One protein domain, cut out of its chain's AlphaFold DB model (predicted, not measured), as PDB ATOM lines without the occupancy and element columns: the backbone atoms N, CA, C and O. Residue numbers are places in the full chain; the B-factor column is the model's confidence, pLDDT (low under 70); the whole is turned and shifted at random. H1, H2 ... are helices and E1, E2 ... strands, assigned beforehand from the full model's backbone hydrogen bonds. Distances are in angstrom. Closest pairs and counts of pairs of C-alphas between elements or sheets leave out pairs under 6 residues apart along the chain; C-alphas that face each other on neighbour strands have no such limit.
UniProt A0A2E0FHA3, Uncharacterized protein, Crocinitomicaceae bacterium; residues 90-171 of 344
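This is residues 90 to 171 of the 344 residues of an uncharacterized protein of Crocinitomicaceae bacterium (UniProt A0A2E0FHA3). The model is an open, loose loop of chain: helices H1 and H2 form a helical hairpin that spreads as a V, a small strand hairpin of E2 and E3 sits beyond the far end of H2, and the chain then comes back through an unnamed link and helix H3 to E4, which pairs with E1. The middle is largely empty, and H3 touches neither of the other helices. The printed part has 82 residues, with three named helices and four named strands in the order E1 H1 H2 E2 E3 H3 E4, a mixed class of helices and strands; each of the two sheets is an antiparallel pair, E1 - E4 and E2 - E3. The whole is loose, with a radius of gyration of the C-alphas of 16.5 A, and flat, spanning 45 by 44 by 22 A.

Start at E1, residues 90 to 92, and look across to E4, residues 164 to 170: they are antiparallel neighbours at 141 degrees, with N 91 and O 165 within hydrogen-bond range at 2.7 A. Go on to H1, residues 95 to 109, and H2, residues 115 to 130: they run opposite ways at a steep tilt of 39 degrees. They touch through residues 103 to 107 of H1 and 116 to 117 of H2 alone, and their closest C-alphas, those of Tyr 103 and Ala 117, are 6.1 A apart. Next comes the hairpin of E2, residues 132 to 134, and E3, residues 140 to 142, antiparallel at 149 degrees, with N 133 and O 141 at 2.8 A, within hydrogen-bond range. The closest C-alphas of H2 and E3, those of Ile 128 and Ile 142, are 6.8 A apart. H3, residues 153 to 162, is apart from H1 and from H2. In H1, H2 and H3 every O i to N i+4 pair is within hydrogen-bond range.

Find C-alpha 90 at (-34.820, -23.833, -30.623), where E1 begins; it is 6.1 A long. H1 runs 21.2 A from C-alpha 95 at (-38.185, -37.274, -28.109), and H2 runs 22.7 A. E2 is 6.7 A long and E3 6.8 A. H3 covers 14.1 A, and E4 covers 18.4 A to C-alpha 170 at (-26.144, -14.588, -30.005).

Look for the two C-alphas farthest apart at Asp 111 and Ser 171, 48.0 A. The printed part has no cut and no long link; the link from E3 to H3, 10 residues, is short, and the others are tight. Residues 149 to 159, of which 153 to 159 belong to H3, stand free. Mean pLDDT of the printed part is 78.3; it is under 70 at residues 90 to 92 and 165 to 171.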
ATOM      1  N   THR A  90     -33.867 -22.970 -31.313       60.19
ATOM      2  CA  THR A  90     -34.820 -23.833 -30.623       60.19
ATOM      3  C   THR A  90     -34.072 -25.047 -30.077       60.19
ATOM      4  O   THR A  90     -33.489 -25.813 -30.844       60.19
ATOM      5  N   ALA A  91     -34.061 -25.234 -28.759       62.41
ATOM      6  CA  ALA A  91     -33.716 -26.508 -28.144       62.41
ATOM      7  C   ALA A  91     -34.956 -27.407 -28.192       62.41
ATOM      8  O   ALA A  91     -35.984 -27.109 -27.578       62.41
ATOM      9  N   ALA A  92     -34.858 -28.506 -28.936       62.00
ATOM     10  CA  ALA A  92     -35.850 -29.569 -28.895       62.00
ATOM     11  C   ALA A  92     -35.535 -30.509 -27.722       62.00
ATOM     12  O   ALA A  92     -34.390 -30.932 -27.552       62.00
ATOM     13  N   ILE A  93     -36.545 -30.828 -26.911       73.56
ATOM     14  CA  ILE A  93     -36.432 -31.849 -25.863       73.56
ATOM     15  C   ILE A  93     -36.225 -33.219 -26.543       73.56
ATOM     16  O   ILE A  93     -36.854 -33.474 -27.574       73.56
ATOM     17  N   PRO A  94     -35.364 -34.112 -26.010       77.56
ATOM     18  CA  PRO A  94     -35.187 -35.451 -26.566       77.56
ATOM     19  C   PRO A  94     -36.520 -36.200 -26.655       77.56
ATOM     20  O   PRO A  94     -37.199 -36.393 -25.644       77.56
ATOM     21  N   TRP A  95     -36.885 -36.647 -27.857       76.00
ATOM     22  CA  TRP A  95     -38.185 -37.274 -28.109       76.00
ATOM     23  C   TRP A  95     -38.394 -38.546 -27.279       76.00
ATOM     24  O   TRP A  95     -39.510 -38.798 -26.841       76.00
ATOM     25  N   GLN A  96     -37.321 -39.294 -26.984       80.19
ATOM     26  CA  GLN A  96     -37.376 -40.507 -26.162       80.19
ATOM     27  C   GLN A  96     -37.825 -40.217 -24.727       80.19
ATOM     28  O   GLN A  96     -38.532 -41.017 -24.117       80.19
ATOM     29  N   TRP A  97     -37.407 -39.072 -24.179       81.69
ATOM     30  CA  TRP A  97     -37.803 -38.658 -22.838       81.69
ATOM     31  C   TRP A  97     -39.283 -38.269 -22.816       81.69
ATOM     32  O   TRP A  97     -40.020 -38.733 -21.951       81.69
ATOM     33  N   VAL A  98     -39.736 -37.504 -23.818       82.06
ATOM     34  CA  VAL A  98     -41.150 -37.118 -23.974       82.06
ATOM     35  C   VAL A  98     -42.044 -38.353 -24.101       82.06
ATOM     36  O   VAL A  98     -43.007 -38.489 -23.350       82.06
ATOM     37  N   SER A  99     -41.701 -39.292 -24.991       80.88
ATOM     38  CA  SER A  99     -42.454 -40.542 -25.143       80.88
ATOM     39  C   SER A  99     -42.440 -41.385 -23.866       80.88
ATOM     40  O   SER A  99     -43.455 -41.978 -23.516       80.88
ATOM     41  N   GLY A 100     -41.317 -41.413 -23.140       80.19
ATOM     42  CA  GLY A 100     -41.200 -42.133 -21.872       80.19
ATOM     43  C   GLY A 100     -42.145 -41.595 -20.796       80.19
ATOM     44  O   GLY A 100     -42.828 -42.379 -20.141       80.19
ATOM     45  N   ILE A 101     -42.238 -40.268 -20.652       82.94
ATOM     46  CA  ILE A 101     -43.180 -39.628 -19.723       82.94
ATOM     47  C   ILE A 101     -44.631 -39.909 -20.128       82.94
ATOM     48  O   ILE A 101     -45.426 -40.276 -19.270       82.94
ATOM     49  N   LEU A 102     -44.968 -39.819 -21.419       85.75
ATOM     50  CA  LEU A 102     -46.324 -40.112 -21.905       85.75
ATOM     51  C   LEU A 102     -46.755 -41.550 -21.588       85.75
ATOM     52  O   LEU A 102     -47.830 -41.756 -21.024       85.75
ATOM     53  N   TYR A 103     -45.913 -42.544 -21.887       84.12
ATOM     54  CA  TYR A 103     -46.214 -43.937 -21.544       84.12
ATOM     55  C   TYR A 103     -46.321 -44.144 -20.034       84.12
ATOM     56  O   TYR A 103     -47.234 -44.829 -19.584       84.12
ATOM     57  N   GLN A 104     -45.446 -43.519 -19.243       82.44
ATOM     58  CA  GLN A 104     -45.527 -43.586 -17.786       82.44
ATOM     59  C   GLN A 104     -46.850 -43.015 -17.262       82.44
ATOM     60  O   GLN A 104     -47.469 -43.626 -16.396       82.44
ATOM     61  N   THR A 105     -47.310 -41.879 -17.792       77.75
ATOM     62  CA  THR A 105     -48.594 -41.276 -17.417       77.75
ATOM     63  C   THR A 105     -49.767 -42.189 -17.761       77.75
ATOM     64  O   THR A 105     -50.628 -42.390 -16.911       77.75
ATOM     65  N   ILE A 106     -49.779 -42.797 -18.953       80.69
ATOM     66  CA  ILE A 106     -50.826 -43.751 -19.361       80.69
ATOM     67  C   ILE A 106     -50.867 -44.954 -18.413       80.69
ATOM     68  O   ILE A 106     -51.939 -45.341 -17.955       80.69
ATOM     69  N   ILE A 107     -49.702 -45.515 -18.080       82.25
ATOM     70  CA  ILE A 107     -49.579 -46.632 -17.135       82.25
ATOM     71  C   ILE A 107     -50.102 -46.219 -15.755       82.25
ATOM     72  O   ILE A 107     -50.869 -46.945 -15.131       82.25
ATOM     73  N   SER A 108     -49.730 -45.032 -15.278       81.19
ATOM     74  CA  SER A 108     -50.176 -44.514 -13.982       81.19
ATOM     75  C   SER A 108     -51.675 -44.201 -13.929       81.19
ATOM     76  O   SER A 108     -52.269 -44.360 -12.869       81.19
ATOM     77  N   MET A 109     -52.299 -43.795 -15.040       80.25
ATOM     78  CA  MET A 109     -53.754 -43.585 -15.131       80.25
ATOM     79  C   MET A 109     -54.556 -44.888 -15.032       80.25
ATOM     80  O   MET A 109     -55.738 -44.849 -14.707       80.25
ATOM     81  N   LEU A 110     -53.919 -46.027 -15.306       85.12
ATOM     82  CA  LEU A 110     -54.526 -47.358 -15.272       85.12
ATOM     83  C   LEU A 110     -53.999 -48.176 -14.089       85.12
ATOM     84  O   LEU A 110     -53.714 -49.363 -14.222       85.12
ATOM     85  N   ASP A 111     -53.813 -47.524 -12.940       84.56
ATOM     86  CA  ASP A 111     -53.359 -48.146 -11.688       84.56
ATOM     87  C   ASP A 111     -52.034 -48.924 -11.808       84.56
ATOM     88  O   ASP A 111     -51.755 -49.857 -11.052       84.56
ATOM     89  N   GLY A 112     -51.177 -48.528 -12.750       79.94
ATOM     90  CA  GLY A 112     -49.901 -49.186 -13.011       79.94
ATOM     91  C   GLY A 112     -49.965 -50.333 -14.020       79.94
ATOM     92  O   GLY A 112     -48.938 -50.979 -14.229       79.94
ATOM     93  N   ASP A 113     -51.113 -50.591 -14.653       86.31
ATOM     94  CA  ASP A 113     -51.259 -51.621 -15.685       86.31
ATOM     95  C   ASP A 113     -50.617 -51.188 -17.022       86.31
ATOM     96  O   ASP A 113     -51.050 -50.210 -17.645       86.31
ATOM     97  N   PRO A 114     -49.586 -51.903 -17.518       88.00
ATOM     98  CA  PRO A 114     -48.945 -51.579 -18.782       88.00
ATOM     99  C   PRO A 114     -49.653 -52.132 -20.023       88.00
ATOM    100  O   PRO A 114     -49.228 -51.796 -21.129       88.00
ATOM    101  N   GLU A 115     -50.679 -52.979 -19.905       89.38
ATOM    102  CA  GLU A 115     -51.268 -53.670 -21.063       89.38
ATOM    103  C   GLU A 115     -51.864 -52.707 -22.100       89.38
ATOM    104  O   GLU A 115     -51.682 -52.875 -23.313       89.38
ATOM    105  N   TYR A 116     -52.489 -51.623 -21.648       80.88
ATOM    106  CA  TYR A 116     -53.007 -50.604 -22.558       80.88
ATOM    107  C   TYR A 116     -51.882 -49.820 -23.256       80.88
ATOM    108  O   TYR A 116     -51.917 -49.619 -24.470       80.88
ATOM    109  N   ALA A 117     -50.826 -49.450 -22.525       82.62
ATOM    110  CA  ALA A 117     -49.647 -48.795 -23.095       82.62
ATOM    111  C   ALA A 117     -48.938 -49.684 -24.138       82.62
ATOM    112  O   ALA A 117     -48.512 -49.189 -25.185       82.62
ATOM    113  N   LYS A 118     -48.867 -51.002 -23.898       86.94
ATOM    114  CA  LYS A 118     -48.363 -51.985 -24.874       86.94
ATOM    115  C   LYS A 118     -49.225 -52.035 -26.130       86.94
ATOM    116  O   LYS A 118     -48.677 -52.106 -27.225       86.94
ATOM    117  N   THR A 119     -50.547 -51.968 -25.980       87.69
ATOM    118  CA  THR A 119     -51.485 -51.959 -27.112       87.69
ATOM    119  C   THR A 119     -51.264 -50.729 -27.995       87.69
ATOM    120  O   THR A 119     -51.166 -50.857 -29.214       87.69
ATOM    121  N   ILE A 120     -51.079 -49.553 -27.389       84.38
ATOM    122  CA  ILE A 120     -50.747 -48.315 -28.114       84.38
ATOM    123  C   ILE A 120     -49.400 -48.442 -28.839       84.38
ATOM    124  O   ILE A 120     -49.290 -48.078 -30.006       84.38
ATOM    125  N   ALA A 121     -48.368 -48.968 -28.174       86.50
ATOM    126  CA  ALA A 121     -47.065 -49.180 -28.805       86.50
ATOM    127  C   ALA A 121     -47.141 -50.172 -29.980       86.50
ATOM    128  O   ALA A 121     -46.514 -49.948 -31.012       86.50
ATOM    129  N   ALA A 122     -47.926 -51.244 -29.848       83.88
ATOM    130  CA  ALA A 122     -48.153 -52.211 -30.918       83.88
ATOM    131  C   ALA A 122     -48.856 -51.574 -32.126       83.88
ATOM    132  O   ALA A 122     -48.434 -51.806 -33.253       83.88
ATOM    133  N   PHE A 123     -49.866 -50.733 -31.886       85.81
ATOM    134  CA  PHE A 123     -50.529 -49.964 -32.938       85.81
ATOM    135  C   PHE A 123     -49.556 -49.021 -33.659       85.81
ATOM    136  O   PHE A 123     -49.461 -49.056 -34.877       85.81
ATOM    137  N   ILE A 124     -48.757 -48.239 -32.925       86.62
ATOM    138  CA  ILE A 124     -47.768 -47.334 -33.538       86.62
ATOM    139  C   ILE A 124     -46.761 -48.107 -34.400       86.62
ATOM    140  O   ILE A 124     -46.430 -47.670 -35.500       86.62
ATOM    141  N   ASN A 125     -46.280 -49.257 -33.921       87.69
ATOM    142  CA  ASN A 125     -45.365 -50.095 -34.695       87.69
ATOM    143  C   ASN A 125     -46.028 -50.647 -35.963       87.69
ATOM    144  O   ASN A 125     -45.389 -50.642 -37.009       87.69
ATOM    145  N   HIS A 126     -47.298 -51.058 -35.890       87.69
ATOM    146  CA  HIS A 126     -48.067 -51.495 -37.056       87.69
ATOM    147  C   HIS A 126     -48.117 -50.409 -38.140       87.69
ATOM    148  O   HIS A 126     -47.740 -50.667 -39.278       87.69
ATOM    149  N   GLU A 127     -48.479 -49.177 -37.775       86.00
ATOM    150  CA  GLU A 127     -48.545 -48.056 -38.725       86.00
ATOM    151  C   GLU A 127     -47.169 -47.702 -39.317       86.00
ATOM    152  O   GLU A 127     -47.051 -47.347 -40.489       86.00
ATOM    153  N   ILE A 128     -46.096 -47.818 -38.524       87.12
ATOM    154  CA  ILE A 128     -44.721 -47.619 -39.008       87.12
ATOM    155  C   ILE A 128     -44.324 -48.710 -40.003       87.12
ATOM    156  O   ILE A 128     -43.679 -48.405 -41.010       87.12
ATOM    157  N   ASP A 129     -44.670 -49.964 -39.723       87.62
ATOM    158  CA  ASP A 129     -44.372 -51.094 -40.597       87.62
ATOM    159  C   ASP A 129     -45.139 -50.973 -41.923       87.62
ATOM    160  O   ASP A 129     -44.549 -51.179 -42.985       87.62
ATOM    161  N   GLU A 130     -46.408 -50.551 -41.892       84.44
ATOM    162  CA  GLU A 130     -47.193 -50.270 -43.104       84.44
ATOM    163  C   GLU A 130     -46.627 -49.094 -43.913       84.44
ATOM    164  O   GLU A 130     -46.592 -49.140 -45.143       84.44
ATOM    165  N   ALA A 131     -46.116 -48.065 -43.235       83.44
ATOM    166  CA  ALA A 131     -45.462 -46.921 -43.866       83.44
ATOM    167  C   ALA A 131     -44.000 -47.185 -44.285       83.44
ATOM    168  O   ALA A 131     -43.337 -46.293 -44.823       83.44
ATOM    169  N   SER A 132     -43.451 -48.375 -44.019       87.19
ATOM    170  CA  SER A 132     -42.050 -48.692 -44.302       87.19
ATOM    171  C   SER A 132     -41.844 -49.213 -45.723       87.19
ATOM    172  O   SER A 132     -42.285 -50.293 -46.103       87.19
ATOM    173  N   GLU A 133     -41.049 -48.486 -46.504       85.50
ATOM    174  CA  GLU A 133     -40.626 -48.877 -47.844       85.50
ATOM    175  C   GLU A 133     -39.170 -49.359 -47.849       85.50
ATOM    176  O   GLU A 133     -38.248 -48.699 -47.352       85.50
ATOM    177  N   ILE A 134     -38.915 -50.498 -48.495       82.38
ATOM    178  CA  ILE A 134     -37.549 -50.951 -48.767       82.38
ATOM    179  C   ILE A 134     -37.096 -50.319 -50.082       82.38
ATOM    180  O   ILE A 134     -37.525 -50.696 -51.172       82.38
ATOM    181  N   SER A 135     -36.186 -49.349 -49.989       75.56
ATOM    182  CA  SER A 135     -35.550 -48.751 -51.162       75.56
ATOM    183  C   SER A 135     -34.808 -49.814 -51.974       75.56
ATOM    184  O   SER A 135     -34.265 -50.767 -51.417       75.56
ATOM    185  N   LYS A 136     -34.650 -49.594 -53.285       73.62
ATOM    186  CA  LYS A 136     -33.917 -50.495 -54.206       73.62
ATOM    187  C   LYS A 136     -32.492 -50.864 -53.750       73.62
ATOM    188  O   LYS A 136     -31.958 -51.878 -54.176       73.62
ATOM    189  N   ASN A 137     -31.898 -50.066 -52.862       75.38
ATOM    190  CA  ASN A 137     -30.571 -50.282 -52.280       75.38
ATOM    191  C   ASN A 137     -30.601 -51.106 -50.972       75.38
ATOM    192  O   ASN A 137     -29.615 -51.112 -50.240       75.38
ATOM    193  N   GLY A 138     -31.738 -51.720 -50.620       75.88
ATOM    194  CA  GLY A 138     -31.931 -52.477 -49.377       75.88
ATOM    195  C   GLY A 138     -32.043 -51.618 -48.112       75.88
ATOM    196  O   GLY A 138     -31.994 -52.148 -47.007       75.88
ATOM    197  N   ARG A 139     -32.171 -50.289 -48.245       76.44
ATOM    198  CA  ARG A 139     -32.367 -49.378 -47.108       76.44
ATOM    199  C   ARG A 139     -33.854 -49.200 -46.825       76.44
ATOM    200  O   ARG A 139     -34.586 -48.776 -47.715       76.44
ATOM    201  N   MET A 140     -34.267 -49.481 -45.594       80.62
ATOM    202  CA  MET A 140     -35.612 -49.185 -45.109       80.62
ATOM    203  C   MET A 140     -35.767 -47.676 -44.912       80.62
ATOM    204  O   MET A 140     -34.892 -47.025 -44.332       80.62
ATOM    205  N   LYS A 141     -36.860 -47.121 -45.422       85.44
ATOM    206  CA  LYS A 141     -37.257 -45.730 -45.238       85.44
ATOM    207  C   LYS A 141     -38.738 -45.724 -44.887       85.44
ATOM    208  O   LYS A 141     -39.517 -46.349 -45.585       85.44
ATOM    209  N   ILE A 142     -39.110 -44.993 -43.847       85.62
ATOM    210  CA  ILE A 142     -40.517 -44.761 -43.520       85.62
ATOM    211  C   ILE A 142     -41.000 -43.596 -44.389       85.62
ATOM    212  O   ILE A 142     -40.380 -42.523 -44.367       85.62
ATOM    213  N   ASP A 143     -42.052 -43.797 -45.181       83.94
ATOM    214  CA  ASP A 143     -42.723 -42.697 -45.864       83.94
ATOM    215  C   ASP A 143     -43.620 -41.957 -44.868       83.94
ATOM    216  O   ASP A 143     -44.630 -42.448 -44.384       83.94
ATOM    217  N   THR A 144     -43.230 -40.734 -44.522       81.56
ATOM    218  CA  THR A 144     -43.955 -39.929 -43.532       81.56
ATOM    219  C   THR A 144     -45.356 -39.544 -44.011       81.56
ATOM    220  O   THR A 144     -46.193 -39.192 -43.192       81.56
ATOM    221  N   LYS A 145     -45.619 -39.596 -45.323       83.44
ATOM    222  CA  LYS A 145     -46.925 -39.254 -45.902       83.44
ATOM    223  C   LYS A 145     -47.952 -40.376 -45.818       83.44
ATOM    224  O   LYS A 145     -49.137 -40.095 -45.934       83.44
ATOM    225  N   SER A 146     -47.504 -41.620 -45.678       82.06
ATOM    226  CA  SER A 146     -48.389 -42.775 -45.527       82.06
ATOM    227  C   SER A 146     -48.757 -43.041 -44.069       82.06
ATOM    228  O   SER A 146     -49.574 -43.914 -43.813       82.06
ATOM    229  N   LEU A 147     -48.162 -42.309 -43.120       84.69
ATOM    230  CA  LEU A 147     -48.565 -42.377 -41.721       84.69
ATOM    231  C   LEU A 147     -49.937 -41.711 -41.537       84.69
ATOM    232  O   LEU A 147     -50.180 -40.657 -42.132       84.69
ATOM    233  N   PRO A 148     -50.816 -42.276 -40.694       81.25
ATOM    234  CA  PRO A 148     -52.106 -41.673 -40.400       81.25
ATOM    235  C   PRO A 148     -51.928 -40.319 -39.711       81.25
ATOM    236  O   PRO A 148     -51.088 -40.148 -38.820       81.25
ATOM    237  N   GLU A 149     -52.746 -39.347 -40.107       78.75
ATOM    238  CA  GLU A 149     -52.771 -38.051 -39.440       78.75
ATOM    239  C   GLU A 149     -53.437 -38.170 -38.060       78.75
ATOM    240  O   GLU A 149     -54.434 -38.886 -37.907       78.75
ATOM    241  N   PRO A 150     -52.925 -37.475 -37.030       80.56
ATOM    242  CA  PRO A 150     -53.584 -37.447 -35.734       80.56
ATOM    243  C   PRO A 150     -54.978 -36.825 -35.872       80.56
ATOM    244  O   PRO A 150     -55.119 -35.737 -36.420       80.56
ATOM    245  N   GLN A 151     -56.002 -37.466 -35.309       74.69
ATOM    246  CA  GLN A 151     -57.385 -36.973 -35.377       74.69
ATOM    247  C   GLN A 151     -57.549 -35.555 -34.790       74.69
ATOM    248  O   GLN A 151     -58.344 -34.768 -35.290       74.69
ATOM    249  N   ASN A 152     -56.746 -35.223 -33.774       76.75
ATOM    250  CA  ASN A 152     -56.668 -33.906 -33.136       76.75
ATOM    251  C   ASN A 152     -55.319 -33.237 -33.469       76.75
ATOM    252  O   ASN A 152     -54.526 -32.907 -32.583       76.75
ATOM    253  N   ALA A 153     -54.984 -33.149 -34.764       73.44
ATOM    254  CA  ALA A 153     -53.674 -32.692 -35.242       73.44
ATOM    255  C   ALA A 153     -53.298 -31.288 -34.740       73.44
ATOM    256  O   ALA A 153     -52.122 -31.024 -34.492       73.44
ATOM    257  N   ILE A 154     -54.285 -30.406 -34.559       71.25
ATOM    258  CA  ILE A 154     -54.079 -29.023 -34.117       71.25
ATOM    259  C   ILE A 154     -53.613 -29.002 -32.658       71.25
ATOM    260  O   ILE A 154     -52.585 -28.405 -32.339       71.25
ATOM    261  N   GLU A 155     -54.334 -29.693 -31.779       75.81
ATOM    262  CA  GLU A 155     -54.035 -29.797 -30.353       75.81
ATOM    263  C   GLU A 155     -52.690 -30.499 -30.143       75.81
ATOM    264  O   GLU A 155     -51.840 -30.026 -29.388       75.81
ATOM    265  N   VAL A 156     -52.442 -31.587 -30.882       76.94
ATOM    266  CA  VAL A 156     -51.161 -32.306 -30.851       76.94
ATOM    267  C   VAL A 156     -50.014 -31.400 -31.300       76.94
ATOM    268  O   VAL A 156     -48.971 -31.374 -30.644       76.94
ATOM    269  N   ALA A 157     -50.186 -30.614 -32.367       75.62
ATOM    270  CA  ALA A 157     -49.170 -29.669 -32.822       75.62
ATOM    271  C   ALA A 157     -48.876 -28.587 -31.771       75.62
ATOM    272  O   ALA A 157     -47.711 -28.254 -31.558       75.62
ATOM    273  N   GLN A 158     -49.895 -28.085 -31.067       73.38
ATOM    274  CA  GLN A 158     -49.722 -27.117 -29.980       73.38
ATOM    275  C   GLN A 158     -48.980 -27.715 -28.785       73.38
ATOM    276  O   GLN A 158     -48.057 -27.089 -28.260       73.38
ATOM    277  N   PHE A 159     -49.320 -28.940 -28.377       77.19
ATOM    278  CA  PHE A 159     -48.583 -29.635 -27.325       77.19
ATOM    279  C   PHE A 159     -47.123 -29.857 -27.727       77.19
ATOM    280  O   PHE A 159     -46.225 -29.545 -26.947       77.19
ATOM    281  N   LEU A 160     -46.861 -30.302 -28.956       78.62
ATOM    282  CA  LEU A 160     -45.498 -30.447 -29.472       78.62
ATOM    283  C   LEU A 160     -44.750 -29.107 -29.549       78.62
ATOM    284  O   LEU A 160     -43.555 -29.061 -29.252       78.62
ATOM    285  N   ASP A 161     -45.429 -28.015 -29.899       74.38
ATOM    286  CA  ASP A 161     -44.856 -26.668 -29.902       74.38
ATOM    287  C   ASP A 161     -44.557 -26.165 -28.485       74.38
ATOM    288  O   ASP A 161     -43.502 -25.572 -28.267       74.38
ATOM    289  N   SER A 162     -45.405 -26.465 -27.497       74.25
ATOM    290  CA  SER A 162     -45.166 -26.122 -26.085       74.25
ATOM    291  C   SER A 162     -43.915 -26.798 -25.505       74.25
ATOM    292  O   SER A 162     -43.271 -26.275 -24.591       74.25
ATOM    293  N   LEU A 163     -43.532 -27.950 -26.069       74.50
ATOM    294  CA  LEU A 163     -42.329 -28.686 -25.689       74.50
ATOM    295  C   LEU A 163     -41.056 -28.089 -26.309       74.50
ATOM    296  O   LEU A 163     -39.947 -28.465 -25.920       74.50
ATOM    297  N   LYS A 164     -41.174 -27.144 -27.249       75.75
ATOM    298  CA  LYS A 164     -40.024 -26.439 -27.819       75.75
ATOM    299  C   LYS A 164     -39.539 -25.377 -26.841       75.75
ATOM    300  O   LYS A 164     -40.301 -24.556 -26.336       75.75
ATOM    301  N   ARG A 165     -38.232 -25.359 -26.580       69.62
ATOM    302  CA  ARG A 165     -37.597 -24.291 -25.803       69.62
ATOM    303  C   ARG A 165     -36.882 -23.351 -26.754       69.62
ATOM    304  O   ARG A 165     -35.904 -23.726 -27.389       69.62
ATOM    305  N   GLU A 166     -37.367 -22.126 -26.864       67.69
ATOM    306  CA  GLU A 166     -36.685 -21.080 -27.619       67.69
ATOM    307  C   GLU A 166     -35.687 -20.363 -26.715       67.69
ATOM    308  O   GLU A 166     -36.026 -19.918 -25.620       67.69
ATOM    309  N   PHE A 167     -34.446 -20.224 -27.175       59.00
ATOM    310  CA  PHE A 167     -33.477 -19.348 -26.538       59.00
ATOM    311  C   PHE A 167     -32.877 -18.406 -27.574       59.00
ATOM    312  O   PHE A 167     -32.546 -18.781 -28.703       59.00
ATOM    313  N   LYS A 168     -32.727 -17.140 -27.183       52.34
ATOM    314  CA  LYS A 168     -31.997 -16.158 -27.981       52.34
ATOM    315  C   LYS A 168     -30.518 -16.485 -27.863       52.34
ATOM    316  O   LYS A 168     -29.870 -16.158 -26.873       52.34
ATOM    317  N   SER A 169     -29.990 -17.176 -28.862       49.81
ATOM    318  CA  SER A 169     -28.550 -17.339 -28.990       49.81
ATOM    319  C   SER A 169     -27.996 -16.142 -29.751       49.81
ATOM    320  O   SER A 169     -28.477 -15.808 -30.838       49.81
ATOM    321  N   LYS A 170     -26.955 -15.508 -29.211       46.56
ATOM    322  CA  LYS A 170     -26.144 -14.588 -30.005       46.56
ATOM    323  C   LYS A 170     -25.402 -15.437 -31.027       46.56
ATOM    324  O   LYS A 170     -24.518 -16.213 -30.664       46.56
ATOM    325  N   SER A 171     -25.800 -15.354 -32.292       46.84
ATOM    326  CA  SER A 171     -25.036 -16.015 -33.344       46.84
ATOM    327  C   SER A 171     -23.673 -15.331 -33.454       46.84
ATOM    328  O   SER A 171     -23.575 -14.111 -33.335       46.84
TER     329      SER A 171